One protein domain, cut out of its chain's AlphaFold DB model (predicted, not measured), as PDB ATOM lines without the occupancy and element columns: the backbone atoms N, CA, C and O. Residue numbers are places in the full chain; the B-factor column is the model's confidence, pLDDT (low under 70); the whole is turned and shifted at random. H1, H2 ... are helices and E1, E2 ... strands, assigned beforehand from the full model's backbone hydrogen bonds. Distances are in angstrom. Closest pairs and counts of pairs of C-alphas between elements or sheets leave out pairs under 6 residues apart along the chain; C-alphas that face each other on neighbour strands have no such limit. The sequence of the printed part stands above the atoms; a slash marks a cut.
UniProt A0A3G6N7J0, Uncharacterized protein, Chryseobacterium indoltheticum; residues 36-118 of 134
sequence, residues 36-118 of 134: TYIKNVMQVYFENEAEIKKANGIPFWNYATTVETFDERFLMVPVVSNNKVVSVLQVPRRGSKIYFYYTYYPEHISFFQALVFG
ATOM      1  N   THR A  36     340.516 115.682 352.862       89.44
ATOM      2  CA  THR A  36     340.222 114.581 353.785       89.44
ATOM      3  C   THR A  36     340.354 115.050 355.227       89.44
ATOM      4  O   THR A  36     339.461 114.804 356.039       89.44
ATOM      5  N   TYR A  37     341.436 115.757 355.560       89.25
ATOM      6  CA  TYR A  37     341.602 116.307 356.900       89.25
ATOM      7  C   TYR A  37     340.530 117.352 357.227       89.25
ATOM      8  O   TYR A  37     339.951 117.293 358.310       89.25
ATOM      9  N   ILE A  38     340.208 118.248 356.287       92.19
ATOM     10  CA  ILE A  38     339.160 119.264 356.472       92.19
ATOM     11  C   ILE A  38     337.807 118.615 356.759       92.19
ATOM     12  O   ILE A  38     337.167 118.982 357.741       92.19
ATOM     13  N   LYS A  39     337.389 117.631 355.953       93.12
ATOM     14  CA  LYS A  39     336.110 116.927 356.142       93.12
ATOM     15  C   LYS A  39     336.039 116.237 357.505       93.12
ATOM     16  O   LYS A  39     335.031 116.366 358.192       93.12
ATOM     17  N   ASN A  40     337.126 115.602 357.946       92.75
ATOM     18  CA  ASN A  40     337.187 114.972 359.267       92.75
ATOM     19  C   ASN A  40     337.090 116.001 360.408       92.75
ATOM     20  O   ASN A  40     336.358 115.791 361.370       92.75
ATOM     21  N   VAL A  41     337.806 117.128 360.314       94.00
ATOM     22  CA  VAL A  41     337.731 118.205 361.319       94.00
ATOM     23  C   VAL A  41     336.338 118.837 361.353       94.00
ATOM     24  O   VAL A  41     335.814 119.105 362.432       94.00
ATOM     25  N   MET A  42     335.738 119.058 360.184       95.00
ATOM     26  CA  MET A  42     334.388 119.597 360.025       95.00
ATOM     27  C   MET A  42     333.344 118.669 360.656       95.00
ATOM     28  O   MET A  42     332.482 119.146 361.389       95.00
ATOM     29  N   GLN A  43     333.466 117.353 360.462       95.00
ATOM     30  CA  GLN A  43     332.619 116.364 361.130       95.00
ATOM     31  C   GLN A  43     332.739 116.457 362.658       95.00
ATOM     32  O   GLN A  43     331.729 116.642 363.334       95.00
ATOM     33  N   VAL A  44     333.964 116.422 363.202       95.00
ATOM     34  CA  VAL A  44     334.184 116.537 364.657       95.00
ATOM     35  C   VAL A  44     333.621 117.853 365.200       95.00
ATOM     36  O   VAL A  44     333.055 117.873 366.291       95.00
ATOM     37  N   TYR A  45     333.744 118.955 364.454       95.88
ATOM     38  CA  TYR A  45     333.159 120.231 364.855       95.88
ATOM     39  C   TYR A  45     331.637 120.146 364.978       95.88
ATOM     40  O   TYR A  45     331.103 120.598 365.986       95.88
ATOM     41  N   PHE A  46     330.939 119.590 363.985       94.75
ATOM     42  CA  PHE A  46     329.473 119.532 364.003       94.75
ATOM     43  C   PHE A  46     328.932 118.583 365.068       94.75
ATOM     44  O   PHE A  46     327.972 118.927 365.751       94.75
ATOM     45  N   GLU A  47     329.593 117.445 365.282       96.38
ATOM     46  CA  GLU A  47     329.251 116.513 366.364       96.38
ATOM     47  C   GLU A  47     329.379 117.158 367.757       96.38
ATOM     48  O   GLU A  47     328.695 116.751 368.692       96.38
ATOM     49  N   ASN A  48     330.222 118.189 367.893       96.06
ATOM     50  CA  ASN A  48     330.531 118.855 369.162       96.06
ATOM     51  C   ASN A  48     330.212 120.365 369.128       96.06
ATOM     52  O   ASN A  48     330.760 121.144 369.913       96.06
ATOM     53  N   GLU A  49     329.336 120.815 368.217       92.94
ATOM     54  CA  GLU A  49     329.155 122.247 367.932       92.94
ATOM     55  C   GLU A  49     328.704 123.019 369.176       92.94
ATOM     56  O   GLU A  49     329.169 124.134 369.409       92.94
ATOM     57  N   ALA A  50     327.846 122.420 370.005       92.56
ATOM     58  CA  ALA A  50     327.337 123.039 371.228       92.56
ATOM     59  C   ALA A  50     328.446 123.417 372.228       92.56
ATOM     60  O   ALA A  50     328.303 124.400 372.952       92.56
ATOM     61  N   GLU A  51     329.550 122.667 372.251       93.12
ATOM     62  CA  GLU A  51     330.684 122.905 373.149       93.12
ATOM     63  C   GLU A  51     331.729 123.841 372.531       93.12
ATOM     64  O   GLU A  51     332.417 124.578 373.239       93.12
ATOM     65  N   ILE A  52     331.855 123.823 371.200       92.25
ATOM     66  CA  ILE A  52     332.908 124.544 370.478       92.25
ATOM     67  C   ILE A  52     332.455 125.946 370.056       92.25
ATOM     68  O   ILE A  52     333.250 126.891 370.072       92.25
ATOM     69  N   LYS A  53     331.204 126.099 369.610       89.44
ATOM     70  CA  LYS A  53     330.716 127.309 368.940       89.44
ATOM     71  C   LYS A  53     330.790 128.539 369.842       89.44
ATOM     72  O   LYS A  53     330.413 128.515 371.009       89.44
ATOM     73  N   LYS A  54     331.185 129.672 369.252       83.50
ATOM     74  CA  LYS A  54     331.022 131.003 369.857       83.50
ATOM     75  C   LYS A  54     329.898 131.785 369.184       83.50
ATOM     76  O   LYS A  54     329.637 131.633 367.998       83.50
ATOM     77  N   ALA A  55     329.256 132.669 369.946       79.94
ATOM     78  CA  ALA A  55     328.085 133.425 369.495       79.94
ATOM     79  C   ALA A  55     328.369 134.469 368.391       79.94
ATOM     80  O   ALA A  55     327.436 134.997 367.796       79.94
ATOM     81  N   ASN A  56     329.631 134.810 368.120       83.88
ATOM     82  CA  ASN A  56     329.989 135.967 367.297       83.88
ATOM     83  C   ASN A  56     330.096 135.697 365.785       83.88
ATOM     84  O   ASN A  56     330.475 136.606 365.051       83.88
ATOM     85  N   GLY A  57     329.732 134.512 365.295       92.12
ATOM     86  CA  GLY A  57     329.663 134.241 363.859       92.12
ATOM     87  C   GLY A  57     329.561 132.759 363.530       92.12
ATOM     88  O   GLY A  57     329.329 131.928 364.407       92.12
ATOM     89  N   ILE A  58     329.730 132.437 362.249       94.62
ATOM     90  CA  ILE A  58     329.637 131.071 361.723       94.62
ATOM     91  C   ILE A  58     330.954 130.727 361.013       94.62
ATOM     92  O   ILE A  58     331.402 131.521 360.178       94.62
ATOM     93  N   PRO A  59     331.597 129.586 361.325       96.50
ATOM     94  CA  PRO A  59     332.744 129.109 360.562       96.50
ATOM     95  C   PRO A  59     332.383 128.912 359.088       96.50
ATOM     96  O   PRO A  59     331.396 128.256 358.757       96.50
ATOM     97  N   PHE A  60     333.188 129.472 358.191       95.81
ATOM     98  CA  PHE A  60     332.970 129.398 356.755       95.81
ATOM     99  C   PHE A  60     333.907 128.360 356.128       95.81
ATOM    100  O   PHE A  60     334.943 128.686 355.550       95.81
ATOM    101  N   TRP A  61     333.515 127.091 356.258       95.31
ATOM    102  CA  TRP A  61     334.316 125.910 355.911       95.31
ATOM    103  C   TRP A  61     334.853 125.878 354.481       95.31
ATOM    104  O   TRP A  61     335.942 125.370 354.263       95.31
ATOM    105  N   ASN A  62     334.152 126.468 353.514       94.06
ATOM    106  CA  ASN A  62     334.597 126.496 352.115       94.06
ATOM    107  C   ASN A  62     335.920 127.254 351.896       94.06
ATOM    108  O   ASN A  62     336.559 127.083 350.864       94.06
ATOM    109  N   TYR A  63     336.325 128.091 352.851       94.25
ATOM    110  CA  TYR A  63     337.610 128.796 352.851       94.25
ATOM    111  C   TYR A  63     338.547 128.269 353.946       94.25
ATOM    112  O   TYR A  63     339.376 129.012 354.465       94.25
ATOM    113  N   ALA A  64     338.373 127.014 354.360       94.31
ATOM    114  CA  ALA A  64     339.280 126.370 355.291       94.31
ATOM    115  C   ALA A  64     340.658 126.187 354.632       94.31
ATOM    116  O   ALA A  64     340.753 125.682 353.516       94.31
ATOM    117  N   THR A  65     341.713 126.604 355.330       91.56
ATOM    118  CA  THR A  65     343.088 126.597 354.825       91.56
ATOM    119  C   THR A  65     343.988 125.760 355.708       91.56
ATOM    120  O   THR A  65     344.110 126.018 356.908       91.56
ATOM    121  N   THR A  66     344.638 124.770 355.105       88.12
ATOM    122  CA  THR A  66     345.672 123.961 355.743       88.12
ATOM    123  C   THR A  66     347.033 124.635 355.613       88.12
ATOM    124  O   THR A  66     347.367 125.210 354.579       88.12
ATOM    125  N   VAL A  67     347.815 124.610 356.690       80.25
ATOM    126  CA  VAL A  67     349.163 125.183 356.734       80.25
ATOM    127  C   VAL A  67     350.147 124.084 357.120       80.25
ATOM    128  O   VAL A  67     349.994 123.439 358.155       80.25
ATOM    129  N   GLU A  68     351.163 123.872 356.283       67.31
ATOM    130  CA  GLU A  68     352.195 122.842 356.458       67.31
ATOM    131  C   GLU A  68     353.404 123.370 357.245       67.31
ATOM    132  O   GLU A  68     354.546 123.323 356.793       67.31
ATOM    133  N   THR A  69     353.176 123.922 358.434       57.22
ATOM    134  CA  THR A  69     354.280 124.300 359.324       57.22
ATOM    135  C   THR A  69     354.495 123.197 360.358       57.22
ATOM    136  O   THR A  69     353.732 123.115 361.312       57.22
ATOM    137  N   PHE A  70     355.557 122.400 360.171       51.41
ATOM    138  CA  PHE A  70     356.131 121.441 361.134       51.41
ATOM    139  C   PHE A  70     355.239 120.259 361.542       51.41
ATOM    140  O   PHE A  70     354.676 120.312 362.623       51.41
ATOM    141  N   ASP A  71     355.167 119.190 360.730       55.66
ATOM    142  CA  ASP A  71     354.634 117.830 361.030       55.66
ATOM    143  C   ASP A  71     353.236 117.703 361.700       55.66
ATOM    144  O   ASP A  71     352.668 116.613 361.802       55.66
ATOM    145  N   GLU A  72     352.622 118.816 362.087       61.03
ATOM    146  CA  GLU A  72     351.339 118.993 362.736       61.03
ATOM    147  C   GLU A  72     350.415 119.657 361.714       61.03
ATOM    148  O   GLU A  72     350.591 120.815 361.338       61.03
ATOM    149  N   ARG A  73     349.417 118.910 361.223       75.06
ATOM    150  CA  ARG A  73     348.426 119.456 360.285       75.06
ATOM    151  C   ARG A  73     347.635 120.557 360.986       75.06
ATOM    152  O   ARG A  73     346.844 120.281 361.890       75.06
ATOM    153  N   PHE A  74     347.858 121.797 360.573       87.38
ATOM    154  CA  PHE A  74     347.207 122.968 361.136       87.38
ATOM    155  C   PHE A  74     346.119 123.461 360.187       87.38
ATOM    156  O   PHE A  74     346.393 123.697 359.013       87.38
ATOM    157  N   LEU A  75     344.890 123.614 360.682       92.69
ATOM    158  CA  LEU A  75     343.779 124.150 359.895       92.69
ATOM    159  C   LEU A  75     343.344 125.517 360.423       92.69
ATOM    160  O   LEU A  75     343.222 125.715 361.629       92.69
ATOM    161  N   MET A  76     343.055 126.443 359.518       95.06
ATOM    162  CA  MET A  76     342.404 127.715 359.815       95.06
ATOM    163  C   MET A  76     341.061 127.796 359.097       95.06
ATOM    164  O   MET A  76     340.987 127.506 357.910       95.06
ATOM    165  N   VAL A  77     340.014 128.239 359.793       96.50
ATOM    166  CA  VAL A  77     338.685 128.464 359.209       96.50
ATOM    167  C   VAL A  77     338.209 129.871 359.573       96.50
ATOM    168  O   VAL A  77     338.138 130.199 360.762       96.50
ATOM    169  N   PRO A  78     337.879 130.735 358.600       97.25
ATOM    170  CA  PRO A  78     337.370 132.062 358.910       97.25
ATOM    171  C   PRO A  78     335.981 131.984 359.534       97.25
ATOM    172  O   PRO A  78     335.128 131.232 359.074       97.25
ATOM    173  N   VAL A  79     335.728 132.797 360.554       97.81
ATOM    174  CA  VAL A  79     334.412 132.921 361.189       97.81
ATOM    175  C   VAL A  79     333.792 134.232 360.737       97.81
ATOM    176  O   VAL A  79     334.363 135.305 360.952       97.81
ATOM    177  N   VAL A  80     332.628 134.147 360.100       96.44
ATOM    178  CA  VAL A  80     331.982 135.279 359.435       96.44
ATOM    179  C   VAL A  80     330.726 135.710 360.181       96.44
ATOM    180  O   VAL A  80     329.926 134.887 360.621       96.44
ATOM    181  N   SER A  81     330.538 137.023 360.282       95.88
ATOM    182  CA  SER A  81     329.288 137.659 360.690       95.88
ATOM    183  C   SER A  81     329.099 138.937 359.878       95.88
ATOM    184  O   SER A  81     330.033 139.728 359.754       95.88
ATOM    185  N   ASN A  82     327.918 139.131 359.284       93.88
ATOM    186  CA  ASN A  82     327.575 140.324 358.495       93.88
ATOM    187  C   ASN A  82     328.639 140.698 357.436       93.88
ATOM    188  O   ASN A  82     329.126 141.826 357.404       93.88
ATOM    189  N   ASN A  83     329.040 139.731 356.598       92.94
ATOM    190  CA  ASN A  83     330.060 139.890 355.542       92.94
ATOM    191  C   ASN A  83     331.444 140.357 356.038       92.94
ATOM    192  O   ASN A  83     332.269 140.855 355.265       92.94
ATOM    193  N   LYS A  84     331.716 140.170 357.329       96.19
ATOM    194  CA  LYS A  84     332.991 140.476 357.962       96.19
ATOM    195  C   LYS A  84     333.556 139.223 358.613       96.19
ATOM    196  O   LYS A  84     332.843 138.505 359.312       96.19
ATOM    197  N   VAL A  85     334.845 138.981 358.419       97.31
ATOM    198  CA  VAL A  85     335.585 137.999 359.211       97.31
ATOM    199  C   VAL A  85     335.793 138.593 360.602       97.31
ATOM    200  O   VAL A  85     336.414 139.644 360.758       97.31
ATOM    201  N   VAL A  86     335.218 137.954 361.619       97.25
ATOM    202  CA  VAL A  86     335.252 138.437 363.011       97.25
ATOM    203  C   VAL A  86     336.282 137.710 363.872       97.25
ATOM    204  O   VAL A  86     336.703 138.234 364.899       97.25
ATOM    205  N   SER A  87     336.672 136.502 363.472       97.69
ATOM    206  CA  SER A  87     337.701 135.685 364.115       97.69
ATOM    207  C   SER A  87     338.140 134.570 363.168       97.69
ATOM    208  O   SER A  87     337.573 134.399 362.086       97.69
ATOM    209  N   VAL A  88     339.151 133.811 363.577       97.06
ATOM    210  CA  VAL A  88     339.612 132.616 362.868       97.06
ATOM    211  C   VAL A  88     339.616 131.445 363.837       97.06
ATOM    212  O   VAL A  88     340.244 131.517 364.898       97.06
ATOM    213  N   LEU A  89     338.920 130.376 363.461       96.75
ATOM    214  CA  LEU A  89     338.950 129.093 364.141       96.75
ATOM    215  C   LEU A  89     340.224 128.355 363.724       96.75
ATOM    216  O   LEU A  89     340.361 127.927 362.582       96.75
ATOM    217  N   GLN A  90     341.167 128.247 364.647       94.62
ATOM    218  CA  GLN A  90     342.402 127.496 364.483       94.62
ATOM    219  C   GLN A  90     342.220 126.093 365.045       94.62
ATOM    220  O   GLN A  90     341.729 125.931 366.166       94.62
ATOM    221  N   VAL A  91     342.642 125.099 364.269       94.00
ATOM    222  CA  VAL A  91     342.559 123.683 364.616       94.00
ATOM    223  C   VAL A  91     343.938 123.028 364.498       94.00
ATOM    224  O   VAL A  91     344.225 122.348 363.507       94.00
ATOM    225  N   PRO A  92     344.838 123.258 365.475       91.38
ATOM    226  CA  PRO A  92     346.088 122.518 365.560       91.38
ATOM    227  C   PRO A  92     345.824 121.048 365.888       91.38
ATOM    228  O   PRO A  92     345.021 120.718 366.769       91.38
ATOM    229  N   ARG A  93     346.567 120.167 365.221       88.50
ATOM    230  CA  ARG A  93     346.626 118.742 365.536       88.50
ATOM    231  C   ARG A  93     347.880 118.431 366.339       88.50
ATOM    232  O   ARG A  93     348.978 118.663 365.858       88.50
ATOM    233  N   ARG A  94     347.720 117.813 367.508       86.69
ATOM    234  CA  ARG A  94     348.831 117.279 368.310       86.69
ATOM    235  C   ARG A  94     348.650 115.776 368.472       86.69
ATOM    236  O   ARG A  94     347.770 115.315 369.201       86.69
ATOM    237  N   GLY A  95     349.451 115.003 367.741       84.25
ATOM    238  CA  GLY A  95     349.301 113.549 367.660       84.25
ATOM    239  C   GLY A  95     347.945 113.137 367.069       84.25
ATOM    240  O   GLY A  95     347.641 113.424 365.908       84.25
ATOM    241  N   SER A  96     347.125 112.444 367.863       85.69
ATOM    242  CA  SER A  96     345.778 111.991 367.479       85.69
ATOM    243  C   SER A  96     344.653 112.948 367.881       85.69
ATOM    244  O   SER A  96     343.493 112.660 367.599       85.69
ATOM    245  N   LYS A  97     344.968 114.069 368.539       89.62
ATOM    246  CA  LYS A  97     343.972 115.022 369.036       89.62
ATOM    247  C   LYS A  97     343.996 116.309 368.226       89.62
ATOM    248  O   LYS A  97     345.064 116.789 367.842       89.62
ATOM    249  N   ILE A  98     342.815 116.875 368.021       92.62
ATOM    250  CA  ILE A  98     342.628 118.224 367.495       92.62
ATOM    251  C   ILE A  98     342.039 119.110 368.587       92.62
ATOM    252  O   ILE A  98     341.371 118.625 369.500       92.62
ATOM    253  N   TYR A  99     342.303 120.405 368.497       93.62
ATOM    254  CA  TYR A  99     341.836 121.391 369.465       93.62
ATOM    255  C   TYR A  99     341.239 122.573 368.724       93.62
ATOM    256  O   TYR A  99     341.786 122.977 367.711       93.62
ATOM    257  N   PHE A 100     340.156 123.152 369.230       95.56
ATOM    258  CA  PHE A 100     339.471 124.260 368.568       95.56
ATOM    259  C   PHE A 100     339.728 125.573 369.309       95.56
ATOM    260  O   PHE A 100     339.344 125.727 370.469       95.56
ATOM    261  N   TYR A 101     340.354 126.539 368.634       94.19
ATOM    262  CA  TYR A 101     340.671 127.847 369.207       94.19
ATOM    263  C   TYR A 101     340.144 128.982 368.340       94.19
ATOM    264  O   TYR A 101     340.562 129.164 367.202       94.19
ATOM    265  N   TYR A 102     339.277 129.816 368.907       96.06
ATOM    266  CA  TYR A 102     338.897 131.079 368.276       96.06
ATOM    267  C   TYR A 102     339.960 132.132 368.564       96.06
ATOM    268  O   TYR A 102     340.176 132.500 369.721       96.06
ATOM    269  N   THR A 103     340.591 132.628 367.508       95.62
ATOM    270  CA  THR A 103     341.674 133.613 367.566       95.62
ATOM    271  C   THR A 103     341.276 134.914 366.876       95.62
ATOM    272  O   THR A 103     340.435 134.922 365.976       95.62
ATOM    273  N   TYR A 104     341.888 136.017 367.307       96.56
ATOM    274  CA  TYR A 104     341.558 137.374 366.855       96.56
ATOM    275  C   TYR A 104     342.774 138.111 366.282       96.56
ATOM    276  O   TYR A 104     342.861 139.333 366.372       96.56
ATOM    277  N   TYR A 105     343.734 137.369 365.723       96.25
ATOM    278  CA  TYR A 105     344.934 137.960 365.137       96.25
ATOM    279  C   TYR A 105     344.561 138.821 363.917       96.25
ATOM    280  O   TYR A 105     343.947 138.291 362.978       96.25
ATOM    281  N   PRO A 106     344.883 140.132 363.916       97.00
ATOM    282  CA  PRO A 106     344.491 141.044 362.845       97.00
ATOM    283  C   PRO A 106     344.968 140.605 361.461       97.00
ATOM    284  O   PRO A 106     344.255 140.799 360.476       97.00
ATOM    285  N   GLU A 107     346.142 139.985 361.380       95.44
ATOM    286  CA  GLU A 107     346.755 139.515 360.140       95.44
ATOM    287  C   GLU A 107     345.921 138.394 359.519       95.44
ATOM    288  O   GLU A 107     345.583 138.455 358.337       95.44
ATOM    289  N   HIS A 108     345.513 137.407 360.324       95.31
ATOM    290  CA  HIS A 108     344.699 136.286 359.850       95.31
ATOM    291  C   HIS A 108     343.291 136.754 359.469       95.31
ATOM    292  O   HIS A 108     342.762 136.357 358.433       95.31
ATOM    293  N   ILE A 109     342.693 137.640 360.273       97.19
ATOM    294  CA  ILE A 109     341.386 138.232 359.962       97.19
ATOM    295  C   ILE A 109     341.448 138.994 358.635       97.19
ATOM    296  O   ILE A 109     340.588 138.799 357.780       97.19
ATOM    297  N   SER A 110     342.466 139.834 358.443       96.19
ATOM    298  CA  SER A 110     342.628 140.632 357.222       96.19
ATOM    299  C   SER A 110     342.895 139.753 356.003       96.19
ATOM    300  O   SER A 110     342.312 139.988 354.944       96.19
ATOM    301  N   PHE A 111     343.719 138.713 356.160       94.62
ATOM    302  CA  PHE A 111     343.962 137.708 355.130       94.62
ATOM    303  C   PHE A 111     342.656 137.057 354.667       94.62
ATOM    304  O   PHE A 111     342.322 137.122 353.485       94.62
ATOM    305  N   PHE A 112     341.869 136.503 355.592       96.00
ATOM    306  CA  PHE A 112     340.611 135.860 355.230       96.00
ATOM    307  C   PHE A 112     339.552 136.855 354.754       96.00
ATOM    308  O   PHE A 112     338.765 136.524 353.874       96.00
ATOM    309  N   GLN A 113     339.534 138.089 355.263       96.81
ATOM    310  CA  GLN A 113     338.641 139.127 354.751       96.81
ATOM    311  C   GLN A 113     338.914 139.388 353.264       96.81
ATOM    312  O   GLN A 113     337.974 139.482 352.473       96.81
ATOM    313  N   ALA A 114     340.190 139.479 352.881       93.94
ATOM    314  CA  ALA A 114     340.598 139.645 351.493       93.94
ATOM    315  C   ALA A 114     340.339 138.385 350.655       93.94
ATOM    316  O   ALA A 114     339.916 138.504 349.510       93.94
ATOM    317  N   LEU A 115     340.548 137.190 351.210       92.12
ATOM    318  CA  LEU A 115     340.317 135.931 350.499       92.12
ATOM    319  C   LEU A 115     338.829 135.689 350.213       92.12
ATOM    320  O   LEU A 115     338.470 135.318 349.104       92.12
ATOM    321  N   VAL A 116     337.964 135.920 351.205       92.44
ATOM    322  CA  VAL A 116     336.528 135.611 351.123       92.44
ATOM    323  C   VAL A 116     335.751 136.694 350.370       92.44
ATOM    324  O   VAL A 116     334.814 136.387 349.633       92.44
ATOM    325  N   PHE A 117     336.106 137.967 350.578       93.00
ATOM    326  CA  PHE A 117     335.326 139.119 350.104       93.00
ATOM    327  C   PHE A 117     336.120 140.085 349.216       93.00
ATOM    328  O   PHE A 117     335.592 141.120 348.796       93.00
ATOM    329  N   GLY A 118     337.389 139.794 348.934       86.19
ATOM    330  CA  GLY A 118     338.207 140.617 348.056       86.19
ATOM    331  C   GLY A 118     337.696 140.599 346.620       86.19
ATOM    332  O   GLY A 118     337.256 139.583 346.085       86.19
TER     333      GLY A 118
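What this domain is: This is residues 36 to 118 of the 134 residues of an uncharacterized protein of Chryseobacterium indoltheticum (UniProt A0A3G6N7J0). A strongly twisted sheet of four strands, with the long hairpin of E2 and E3 through its middle, has the helix H3 lying across one of its faces; at another part of the sheet H1 only grazes it, and H2 follows H1 at a turn that stands free at residues 46 to 51. The printed part has 83 residues with three named helices and four named strands, in the order H1 H2 E1 E2 E3 E4 H3; the sheet's order is E1 - E2 - E3 - E4, all antiparallel. The class is mixed, helices and strands. The whole is compact, with a radius of gyration of the C-alphas of 12.2 A and spans of 34 by 29 by 20 A.

Where its parts are: Find C-alpha 36 at (340.222, 114.581, 353.785); from there H1 runs through residues 36 to 47, 16.8 A long. H2 follows at residues 49 to 52, 5.1 A. Next come E1, residues 65 to 67, 6.5 A, and E2, residues 74 to 81, 23.2 A. E3 is the longest strand, residues 84 to 94, 29.9 A; look for its first C-alpha at (332.991, 140.476, 357.962). E4 holds residues 101 to 103, 6.1 A, and H3 residues 106 to 117, 15.8 A, ending with C-alpha 117 at (335.326, 139.119, 350.104).

How they stand to each other: Begin with the sheet, a meander, each strand the antiparallel neighbour of the one before; its twist is only just strong, with C-alphas up to 4.0 A off the best plane. In the hairpin of E1 and E2, N 65 and O 76 are within hydrogen-bond range at 2.8 A. In that of E2 and E3, look at N 77 and O 89, 2.8 A. In that of E3 and E4, N 90 and O 101 are 2.8 A apart. H3 is on one face of the sheet, two layers, at a height over the sheet of 7.4 A. It lies over E2 and, only just, over E3, with 3 of its C-alphas falling there; it runs across the strands, at 70 degrees to E2 on the local plane. The closest C-alphas of E3 and H3 are those of Val 85 and Gln 113, 5.5 A. H1 only grazes the sheet with residues 37 to 42; its closest C-alphas with E2 are those of Ile 38 and Leu 75, 7.5 A. H1 and H2 are close but not clearly touching, the C-alphas of Tyr 45 and Ile 52, the closest, being 7.1 A apart. H1 and H3 are apart. In H1 and H3 every O i to N i+4 pair is within hydrogen-bond range; H2 is too short for such a pair, and its one O i to N i+3 pair is within range.

The domain as a whole: The two C-alphas farthest apart, those of Asn 82 and Gly 95, are 35.7 A apart. The printed part has no cut. The link from H2 to E1, residues 53 to 64, is long; within it, residues 58 to 59 pair with residues 79 to 80 of E2, antiparallel. The mean pLDDT of the printed part is 90.9, and residues 68 to 72, between E1 and E2, are under 70.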